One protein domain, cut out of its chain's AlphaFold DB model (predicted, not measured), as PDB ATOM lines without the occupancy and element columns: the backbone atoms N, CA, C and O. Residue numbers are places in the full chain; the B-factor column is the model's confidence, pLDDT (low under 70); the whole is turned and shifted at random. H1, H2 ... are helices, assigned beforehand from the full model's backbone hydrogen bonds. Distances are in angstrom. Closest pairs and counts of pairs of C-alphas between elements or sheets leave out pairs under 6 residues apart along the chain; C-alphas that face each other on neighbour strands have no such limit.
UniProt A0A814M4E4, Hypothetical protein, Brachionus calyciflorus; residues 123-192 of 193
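This is residues 123 to 192 of the 193 residues of the protein "Hypothetical protein" of Brachionus calyciflorus (UniProt A0A814M4E4). Two L-shaped pairs of helices, H1 with H2 and H3 with H4, are set together, with the start of H1 on H3 and H2 crossing H4 near their middles. A long link, residues 149 to 165, joins the two Ls, passing near the middle of the domain before it turns back into H3. The printed part has 70 residues with four named helices in the order H1, H2, H3, H4 and no named strand: all helix. It is compact, with a radius of gyration of the C-alphas of 12.0 A, and spans 35 by 27 by 17 A.

Start at H1, residues 123 to 133; its line and that of H2, residues 136 to 148, stand about perpendicular, at 83 degrees. They touch only at the corner, H2 with residues 138 to 139 alone; the closest C-alphas, of Phe 132 and Gln 139, are 5.7 A apart. H3, residues 166 to 176, is apart from H2 but touches H1, about perpendicular at 76 degrees; look at Ala 125 and Leu 171, the closest C-alphas, 7.0 A apart. H4, residues 178 to 190, is close to H3 but not clearly touching, with the closest C-alphas, of Leu 174 and Val 181, at 7.6 A. H4 touches H2 at a steep tilt of 53 degrees, opposite ways; the closest C-alphas, of Leu 142 and Thr 184, are 6.1 A apart. H1 and H4 are near each other, with 8 pairs of C-alphas within 10 A. Every O i to N i+4 pair is within hydrogen-bond range in H2, H3 and H4; in H1, 6 of 7 are.

Find C-alpha 123 at (120.265, 151.439, 101.830), where H1 begins its 15.4 A. H2 runs 18.5 A to C-alpha 148 at (111.660, 150.470, 74.463). H3 is 15.5 A long, and H4 runs 18.7 A to C-alpha 190 at (102.691, 160.035, 88.235).

The two C-alphas farthest apart, of Trp 164 and Gln 191, are 37.0 A apart. The printed part has no cut; the link from H2 to H3 is long, the other two tight. Look for pLDDT under 70 at residues 123 to 124 and 191 to 192 of this model.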
ATOM      1  N   PRO A 123     121.649 151.692 101.429       55.56
ATOM      2  CA  PRO A 123     120.265 151.439 101.830       55.56
ATOM      3  C   PRO A 123     119.266 151.826 100.734       55.56
ATOM      4  O   PRO A 123     118.166 151.273 100.698       55.56
ATOM      5  N   ASP A 124     119.627 152.728  99.824       69.00
ATOM      6  CA  ASP A 124     118.729 153.187  98.767       69.00
ATOM      7  C   ASP A 124     118.661 152.202  97.603       69.00
ATOM      8  O   ASP A 124     117.560 151.883  97.156       69.00
ATOM      9  N   ALA A 125     119.781 151.591  97.213       81.56
ATOM     10  CA  ALA A 125     119.795 150.504  96.232       81.56
ATOM     11  C   ALA A 125     118.867 149.343  96.642       81.56
ATOM     12  O   ALA A 125     118.001 148.911  95.874       81.56
ATOM     13  N   LYS A 126     118.978 148.877  97.895       85.94
ATOM     14  CA  LYS A 126     118.151 147.777  98.423       85.94
ATOM     15  C   LYS A 126     116.673 148.165  98.529       85.94
ATOM     16  O   LYS A 126     115.807 147.348  98.212       85.94
ATOM     17  N   LYS A 127     116.363 149.408  98.920       86.31
ATOM     18  CA  LYS A 127     114.984 149.937  98.934       86.31
ATOM     19  C   LYS A 127     114.392 150.005  97.528       86.31
ATOM     20  O   LYS A 127     113.252 149.583  97.345       86.31
ATOM     21  N   ILE A 128     115.149 150.516  96.555       88.38
ATOM     22  CA  ILE A 128     114.734 150.610  95.151       88.38
ATOM     23  C   ILE A 128     114.381 149.217  94.645       88.38
ATOM     24  O   ILE A 128     113.248 148.995  94.233       88.38
ATOM     25  N   ILE A 129     115.289 148.251  94.786       90.06
ATOM     26  CA  ILE A 129     115.063 146.853  94.395       90.06
ATOM     27  C   ILE A 129     113.832 146.270  95.094       90.06
ATOM     28  O   ILE A 129     113.003 145.624  94.453       90.06
ATOM     29  N   GLY A 130     113.670 146.544  96.390       89.12
ATOM     30  CA  GLY A 130     112.502 146.125  97.158       89.12
ATOM     31  C   GLY A 130     111.176 146.575  96.541       89.12
ATOM     32  O   GLY A 130     110.226 145.799  96.536       89.12
ATOM     33  N   ILE A 131     111.103 147.775  95.957       88.44
ATOM     34  CA  ILE A 131     109.892 148.270  95.279       88.44
ATOM     35  C   ILE A 131     109.533 147.396  94.074       88.44
ATOM     36  O   ILE A 131     108.360 147.067  93.895       88.44
ATOM     37  N   PHE A 132     110.523 147.026  93.259       89.44
ATOM     38  CA  PHE A 132     110.297 146.195  92.076       89.44
ATOM     39  C   PHE A 132     109.890 144.777  92.474       89.44
ATOM     40  O   PHE A 132     108.923 144.248  91.944       89.44
ATOM     41  N   HIS A 133     110.551 144.170  93.460       88.44
ATOM     42  CA  HIS A 133     110.198 142.815  93.908       88.44
ATOM     43  C   HIS A 133     108.854 142.731  94.639       88.44
ATOM     44  O   HIS A 133     108.224 141.678  94.645       88.44
ATOM     45  N   GLN A 134     108.378 143.829  95.227       87.81
ATOM     46  CA  GLN A 134     107.067 143.879  95.880       87.81
ATOM     47  C   GLN A 134     105.892 144.003  94.899       87.81
ATOM     48  O   GLN A 134     104.748 143.821  95.315       87.81
ATOM     49  N   SER A 135     106.129 144.341  93.626       87.00
ATOM     50  CA  SER A 135     105.057 144.595  92.663       87.00
ATOM     51  C   SER A 135     105.366 144.024  91.283       87.00
ATOM     52  O   SER A 135     106.191 144.555  90.541       87.00
ATOM     53  N   SER A 136     104.611 142.993  90.903       87.69
ATOM     54  CA  SER A 136     104.670 142.390  89.567       87.69
ATOM     55  C   SER A 136     104.347 143.386  88.450       87.69
ATOM     56  O   SER A 136     104.982 143.350  87.406       87.69
ATOM     57  N   ILE A 137     103.423 144.322  88.695       88.75
ATOM     58  CA  ILE A 137     103.057 145.380  87.739       88.75
ATOM     59  C   ILE A 137     104.266 146.276  87.442       88.75
ATOM     60  O   ILE A 137     104.537 146.612  86.296       88.75
ATOM     61  N   ILE A 138     105.034 146.649  88.470       88.31
ATOM     62  CA  ILE A 138     106.228 147.487  88.287       88.31
ATOM     63  C   ILE A 138     107.322 146.707  87.540       88.31
ATOM     64  O   ILE A 138     108.025 147.294  86.723       88.31
ATOM     65  N   GLN A 139     107.456 145.398  87.776       89.81
ATOM     66  CA  GLN A 139     108.372 144.550  87.001       89.81
ATOM     67  C   GLN A 139     107.964 144.436  85.529       89.81
ATOM     68  O   GLN A 139     108.834 144.454  84.662       89.81
ATOM     69  N   GLU A 140     106.668 144.353  85.239       90.38
ATOM     70  CA  GLU A 140     106.157 144.339  83.868       90.38
ATOM     71  C   GLU A 140     106.470 145.659  83.155       90.38
ATOM     72  O   GLU A 140     107.106 145.645  82.102       90.38
ATOM     73  N   ILE A 141     106.166 146.794  83.795       90.38
ATOM     74  CA  ILE A 141     106.507 148.131  83.282       90.38
ATOM     75  C   ILE A 141     108.024 148.261  83.073       90.38
ATOM     76  O   ILE A 141     108.467 148.808  82.066       90.38
ATOM     77  N   LEU A 142     108.846 147.731  83.984       91.25
ATOM     78  CA  LEU A 142     110.299 147.698  83.808       91.25
ATOM     79  C   LEU A 142     110.700 146.901  82.562       91.25
ATOM     80  O   LEU A 142     111.511 147.387  81.778       91.25
ATOM     81  N   GLY A 143     110.108 145.728  82.336       90.75
ATOM     82  CA  GLY A 143     110.356 144.919  81.140       90.75
ATOM     83  C   GLY A 143     109.914 145.599  79.839       90.75
ATOM     84  O   GLY A 143     110.593 145.488  78.810       90.75
ATOM     85  N   GLU A 144     108.808 146.341  79.869       91.12
ATOM     86  CA  GLU A 144     108.353 147.167  78.749       91.12
ATOM     87  C   GLU A 144     109.350 148.290  78.458       91.12
ATOM     88  O   GLU A 144     109.821 148.409  77.326       91.12
ATOM     89  N   LYS A 145     109.764 149.048  79.479       90.50
ATOM     90  CA  LYS A 145     110.741 150.131  79.308       90.50
ATOM     91  C   LYS A 145     112.111 149.628  78.859       90.50
ATOM     92  O   LYS A 145     112.718 150.243  77.990       90.50
ATOM     93  N   GLN A 146     112.565 148.474  79.350       92.94
ATOM     94  CA  GLN A 146     113.780 147.813  78.851       92.94
ATOM     95  C   GLN A 146     113.660 147.471  77.357       92.94
ATOM     96  O   GLN A 146     114.629 147.621  76.615       92.94
ATOM     97  N   SER A 147     112.469 147.060  76.901       91.25
ATOM     98  CA  SER A 147     112.201 146.799  75.477       91.25
ATOM     99  C   SER A 147     112.271 148.074  74.641       91.25
ATOM    100  O   SER A 147     112.849 148.058  73.560       91.25
ATOM    101  N   ILE A 148     111.689 149.168  75.142       90.69
ATOM    102  CA  ILE A 148     111.660 150.470  74.463       90.69
ATOM    103  C   ILE A 148     113.072 151.055  74.365       90.69
ATOM    104  O   ILE A 148     113.479 151.503  73.296       90.69
ATOM    105  N   ALA A 149     113.838 150.994  75.456       86.81
ATOM    106  CA  ALA A 149     115.218 151.467  75.518       86.81
ATOM    107  C   ALA A 149     116.220 150.530  74.811       86.81
ATOM    108  O   ALA A 149     117.404 150.844  74.732       86.81
ATOM    109  N   ASN A 150     115.760 149.381  74.297       88.19
ATOM    110  CA  ASN A 150     116.587 148.345  73.673       88.19
ATOM    111  C   ASN A 150     117.752 147.867  74.573       88.19
ATOM    112  O   ASN A 150     118.844 147.548  74.096       88.19
ATOM    113  N   VAL A 151     117.514 147.828  75.888       86.50
ATOM    114  CA  VAL A 151     118.457 147.345  76.908       86.50
ATOM    115  C   VAL A 151     118.163 145.874  77.207       86.50
ATOM    116  O   VAL A 151     117.043 145.388  77.032       86.50
ATOM    117  N   CYS A 152     119.170 145.130  77.671       85.69
ATOM    118  CA  CYS A 152     118.971 143.738  78.055       85.69
ATOM    119  C   CYS A 152     117.917 143.613  79.171       85.69
ATOM    120  O   CYS A 152     117.989 144.304  80.193       85.69
ATOM    121  N   LYS A 153     116.951 142.703  78.975       84.88
ATOM    122  CA  LYS A 153     115.831 142.456  79.895       84.88
ATOM    123  C   LYS A 153     116.268 141.672  81.126       84.88
ATOM    124  O   LYS A 153     115.908 140.509  81.309       84.88
ATOM    125  N   HIS A 154     117.115 142.283  81.939       86.25
ATOM    126  CA  HIS A 154     117.546 141.690  83.188       86.25
ATOM    127  C   HIS A 154     116.592 142.049  84.321       86.25
ATOM    128  O   HIS A 154     116.142 143.190  84.436       86.25
ATOM    129  N   ASN A 155     116.348 141.076  85.192       85.19
ATOM    130  CA  ASN A 155     115.692 141.322  86.466       85.19
ATOM    131  C   ASN A 155     116.686 141.955  87.442       85.19
ATOM    132  O   ASN A 155     117.872 141.613  87.448       85.19
ATOM    133  N   LEU A 156     116.188 142.840  88.305       88.94
ATOM    134  CA  LEU A 156     116.989 143.396  89.390       88.94
ATOM    135  C   LEU A 156     117.335 142.303  90.410       88.94
ATOM    136  O   LEU A 156     116.460 141.552  90.851       88.94
ATOM    137  N   VAL A 157     118.607 142.227  90.796       86.75
ATOM    138  CA  VAL A 157     119.109 141.236  91.758       86.75
ATOM    139  C   VAL A 157     118.647 141.615  93.162       86.75
ATOM    140  O   VAL A 157     118.773 142.768  93.559       86.75
ATOM    141  N   GLN A 158     118.099 140.663  93.916       85.81
ATOM    142  CA  GLN A 158     117.734 140.877  95.315       85.81
ATOM    143  C   GLN A 158     118.937 140.628  96.231       85.81
ATOM    144  O   GLN A 158     119.765 139.760  95.959       85.81
ATOM    145  N   ASP A 159     119.005 141.359  97.343       83.50
ATOM    146  CA  ASP A 159     119.995 141.086  98.382       83.50
ATOM    147  C   ASP A 159     119.759 139.722  99.038       83.50
ATOM    148  O   ASP A 159     118.643 139.395  99.450       83.50
ATOM    149  N   VAL A 160     120.831 138.940  99.150       81.81
ATOM    150  CA  VAL A 160     120.834 137.609  99.751       81.81
ATOM    151  C   VAL A 160     121.920 137.575 100.816       81.81
ATOM    152  O   VAL A 160     123.106 137.528 100.508       81.81
ATOM    153  N   GLN A 161     121.504 137.542 102.082       75.00
ATOM    154  CA  GLN A 161     122.405 137.635 103.237       75.00
ATOM    155  C   GLN A 161     123.474 136.529 103.283       75.00
ATOM    156  O   GLN A 161     124.546 136.716 103.851       75.00
ATOM    157  N   THR A 162     123.187 135.362 102.709       77.94
ATOM    158  CA  THR A 162     124.108 134.218 102.687       77.94
ATOM    159  C   THR A 162     125.168 134.309 101.591       77.94
ATOM    160  O   THR A 162     126.049 133.455 101.539       77.94
ATOM    161  N   MET A 163     125.112 135.321 100.724       84.00
ATOM    162  CA  MET A 163     125.968 135.440  99.552       84.00
ATOM    163  C   MET A 163     126.859 136.679  99.675       84.00
ATOM    164  O   MET A 163     126.383 137.807  99.671       84.00
ATOM    165  N   TRP A 164     128.173 136.480  99.787       81.62
ATOM    166  CA  TRP A 164     129.109 137.550 100.170       81.62
ATOM    167  C   TRP A 164     129.315 138.640  99.104       81.62
ATOM    168  O   TRP A 164     129.941 139.656  99.383       81.62
ATOM    169  N   ASN A 165     128.787 138.450  97.895       84.81
ATOM    170  CA  ASN A 165     128.871 139.394  96.782       84.81
ATOM    171  C   ASN A 165     127.507 139.990  96.382       84.81
ATOM    172  O   ASN A 165     127.410 140.618  95.328       84.81
ATOM    173  N   SER A 166     126.453 139.811  97.186       85.44
ATOM    174  CA  SER A 166     125.104 140.276  96.839       85.44
ATOM    175  C   SER A 166     125.035 141.792  96.621       85.44
ATOM    176  O   SER A 166     124.498 142.231  95.607       85.44
ATOM    177  N   THR A 167     125.641 142.589  97.507       84.00
ATOM    178  CA  THR A 167     125.709 144.055  97.369       84.00
ATOM    179  C   THR A 167     126.390 144.471  96.064       84.00
ATOM    180  O   THR A 167     125.901 145.363  95.376       84.00
ATOM    181  N   PHE A 168     127.490 143.816  95.688       86.56
ATOM    182  CA  PHE A 168     128.206 144.138  94.452       86.56
ATOM    183  C   PHE A 168     127.322 143.900  93.218       86.56
ATOM    184  O   PHE A 168     127.164 144.794  92.389       86.56
ATOM    185  N   LEU A 169     126.670 142.736  93.147       88.44
ATOM    186  CA  LEU A 169     125.779 142.375  92.038       88.44
ATOM    187  C   LEU A 169     124.558 143.298  91.931       88.44
ATOM    188  O   LEU A 169     124.072 143.564  90.832       88.44
ATOM    189  N   ILE A 170     124.055 143.781  93.068       90.00
ATOM    190  CA  ILE A 170     122.978 144.774  93.135       90.00
ATOM    191  C   ILE A 170     123.400 146.077  92.467       90.00
ATOM    192  O   ILE A 170     122.678 146.585  91.610       90.00
ATOM    193  N   LEU A 171     124.549 146.619  92.872       88.88
ATOM    194  CA  LEU A 171     125.025 147.908  92.384       88.88
ATOM    195  C   LEU A 171     125.375 147.838  90.900       88.88
ATOM    196  O   LEU A 171     124.957 148.708  90.144       88.88
ATOM    197  N   GLU A 172     126.044 146.766  90.473       89.31
ATOM    198  CA  GLU A 172     126.348 146.509  89.064       89.31
ATOM    199  C   GLU A 172     125.063 146.473  88.220       89.31
ATOM    200  O   GLU A 172     124.935 147.211  87.243       89.31
ATOM    201  N   ARG A 173     124.047 145.707  88.650       90.81
ATOM    202  CA  ARG A 173     122.767 145.611  87.930       90.81
ATOM    203  C   ARG A 173     122.005 146.934  87.890       90.81
ATOM    204  O   ARG A 173     121.379 147.252  86.883       90.81
ATOM    205  N   LEU A 174     122.016 147.684  88.990       90.12
ATOM    206  CA  LEU A 174     121.354 148.985  89.059       90.12
ATOM    207  C   LEU A 174     122.049 150.015  88.180       90.12
ATOM    208  O   LEU A 174     121.364 150.808  87.547       90.12
ATOM    209  N   GLN A 175     123.377 149.986  88.107       89.94
ATOM    210  CA  GLN A 175     124.133 150.863  87.227       89.94
ATOM    211  C   GLN A 175     123.849 150.549  85.754       89.94
ATOM    212  O   GLN A 175     123.583 151.469  84.984       89.94
ATOM    213  N   GLU A 176     123.831 149.268  85.372       89.19
ATOM    214  CA  GLU A 176     123.472 148.832  84.012       89.19
ATOM    215  C   GLU A 176     122.080 149.312  83.578       89.19
ATOM    216  O   GLU A 176     121.849 149.570  82.398       89.19
ATOM    217  N   GLN A 177     121.138 149.407  84.519       89.50
ATOM    218  CA  GLN A 177     119.731 149.708  84.247       89.50
ATOM    219  C   GLN A 177     119.278 151.065  84.792       89.50
ATOM    220  O   GLN A 177     118.074 151.309  84.886       89.50
ATOM    221  N   ALA A 178     120.213 151.948  85.150       89.75
ATOM    222  CA  ALA A 178     119.926 153.155  85.923       89.75
ATOM    223  C   ALA A 178     118.884 154.060  85.249       89.75
ATOM    224  O   ALA A 178     117.945 154.519  85.901       89.75
ATOM    225  N   GLU A 179     119.012 154.278  83.939       88.88
ATOM    226  CA  GLU A 179     118.090 155.115  83.160       88.88
ATOM    227  C   GLU A 179     116.669 154.542  83.187       88.88
ATOM    228  O   GLU A 179     115.721 155.215  83.593       88.88
ATOM    229  N   VAL A 180     116.536 153.253  82.871       91.62
ATOM    230  CA  VAL A 180     115.243 152.564  82.806       91.62
ATOM    231  C   VAL A 180     114.585 152.479  84.188       91.62
ATOM    232  O   VAL A 180     113.384 152.717  84.342       91.62
ATOM    233  N   VAL A 181     115.364 152.191  85.232       91.06
ATOM    234  CA  VAL A 181     114.888 152.169  86.621       91.06
ATOM    235  C   VAL A 181     114.382 153.552  87.037       91.06
ATOM    236  O   VAL A 181     113.287 153.658  87.585       91.06
ATOM    237  N   ASN A 182     115.102 154.626  86.725       90.19
ATOM    238  CA  ASN A 182     114.656 155.979  87.057       90.19
ATOM    239  C   ASN A 182     113.355 156.347  86.337       90.19
ATOM    240  O   ASN A 182     112.418 156.848  86.963       90.19
ATOM    241  N   GLU A 183     113.253 156.037  85.047       89.94
ATOM    242  CA  GLU A 183     112.039 156.276  84.274       89.94
ATOM    243  C   GLU A 183     110.829 155.513  84.824       89.94
ATOM    244  O   GLU A 183     109.726 156.059  84.886       89.94
ATOM    245  N   THR A 184     110.987 154.247  85.217       90.06
ATOM    246  CA  THR A 184     109.881 153.477  85.819       90.06
ATOM    247  C   THR A 184     109.444 154.048  87.169       90.06
ATOM    248  O   THR A 184     108.246 154.104  87.464       90.06
ATOM    249  N   LEU A 185     110.387 154.519  87.989       88.56
ATOM    250  CA  LEU A 185     110.088 155.143  89.279       88.56
ATOM    251  C   LEU A 185     109.336 156.472  89.118       88.56
ATOM    252  O   LEU A 185     108.438 156.760  89.918       88.56
ATOM    253  N   ILE A 186     109.662 157.260  88.087       87.62
ATOM    254  CA  ILE A 186     108.953 158.503  87.749       87.62
ATOM    255  C   ILE A 186     107.509 158.200  87.331       87.62
ATOM    256  O   ILE A 186     106.583 158.786  87.895       87.62
ATOM    257  N   ASP A 187     107.293 157.242  86.428       86.06
ATOM    258  CA  ASP A 187     105.947 156.868  85.966       86.06
ATOM    259  C   ASP A 187     105.058 156.387  87.109       86.06
ATOM    260  O   ASP A 187     103.914 156.825  87.256       86.06
ATOM    261  N   ARG A 188     105.608 155.548  87.992       82.50
ATOM    262  CA  ARG A 188     104.913 155.077  89.193       82.50
ATOM    263  C   ARG A 188     104.456 156.238  90.082       82.50
ATOM    264  O   ARG A 188     103.403 156.160  90.715       82.50
ATOM    265  N   ARG A 189     105.253 157.306  90.178       74.50
ATOM    266  CA  ARG A 189     104.913 158.495  90.972       74.50
ATOM    267  C   ARG A 189     103.779 159.294  90.330       74.50
ATOM    268  O   ARG A 189     102.947 159.830  91.059       74.50
ATOM    269  N   SER A 190     103.730 159.339  89.002       71.25
ATOM    270  CA  SER A 190     102.691 160.035  88.235       71.25
ATOM    271  C   SER A 190     101.313 159.379  88.358       71.25
ATOM    272  O   SER A 190     100.317 160.091  88.367       71.25
ATOM    273  N   GLN A 191     101.240 158.056  88.548       64.44
ATOM    274  CA  GLN A 191      99.975 157.326  88.744       64.44
ATOM    275  C   GLN A 191      99.358 157.460  90.152       64.44
ATOM    276  O   GLN A 191      98.275 156.939  90.398       64.44
ATOM    277  N   LYS A 192     100.036 158.124  91.099       58.16
ATOM    278  CA  LYS A 192      99.540 158.348  92.475       58.16
ATOM    279  C   LYS A 192      98.834 159.699  92.684       58.16
ATOM    280  O   LYS A 192      98.561 160.045  93.832       58.16
TER     281      LYS A 192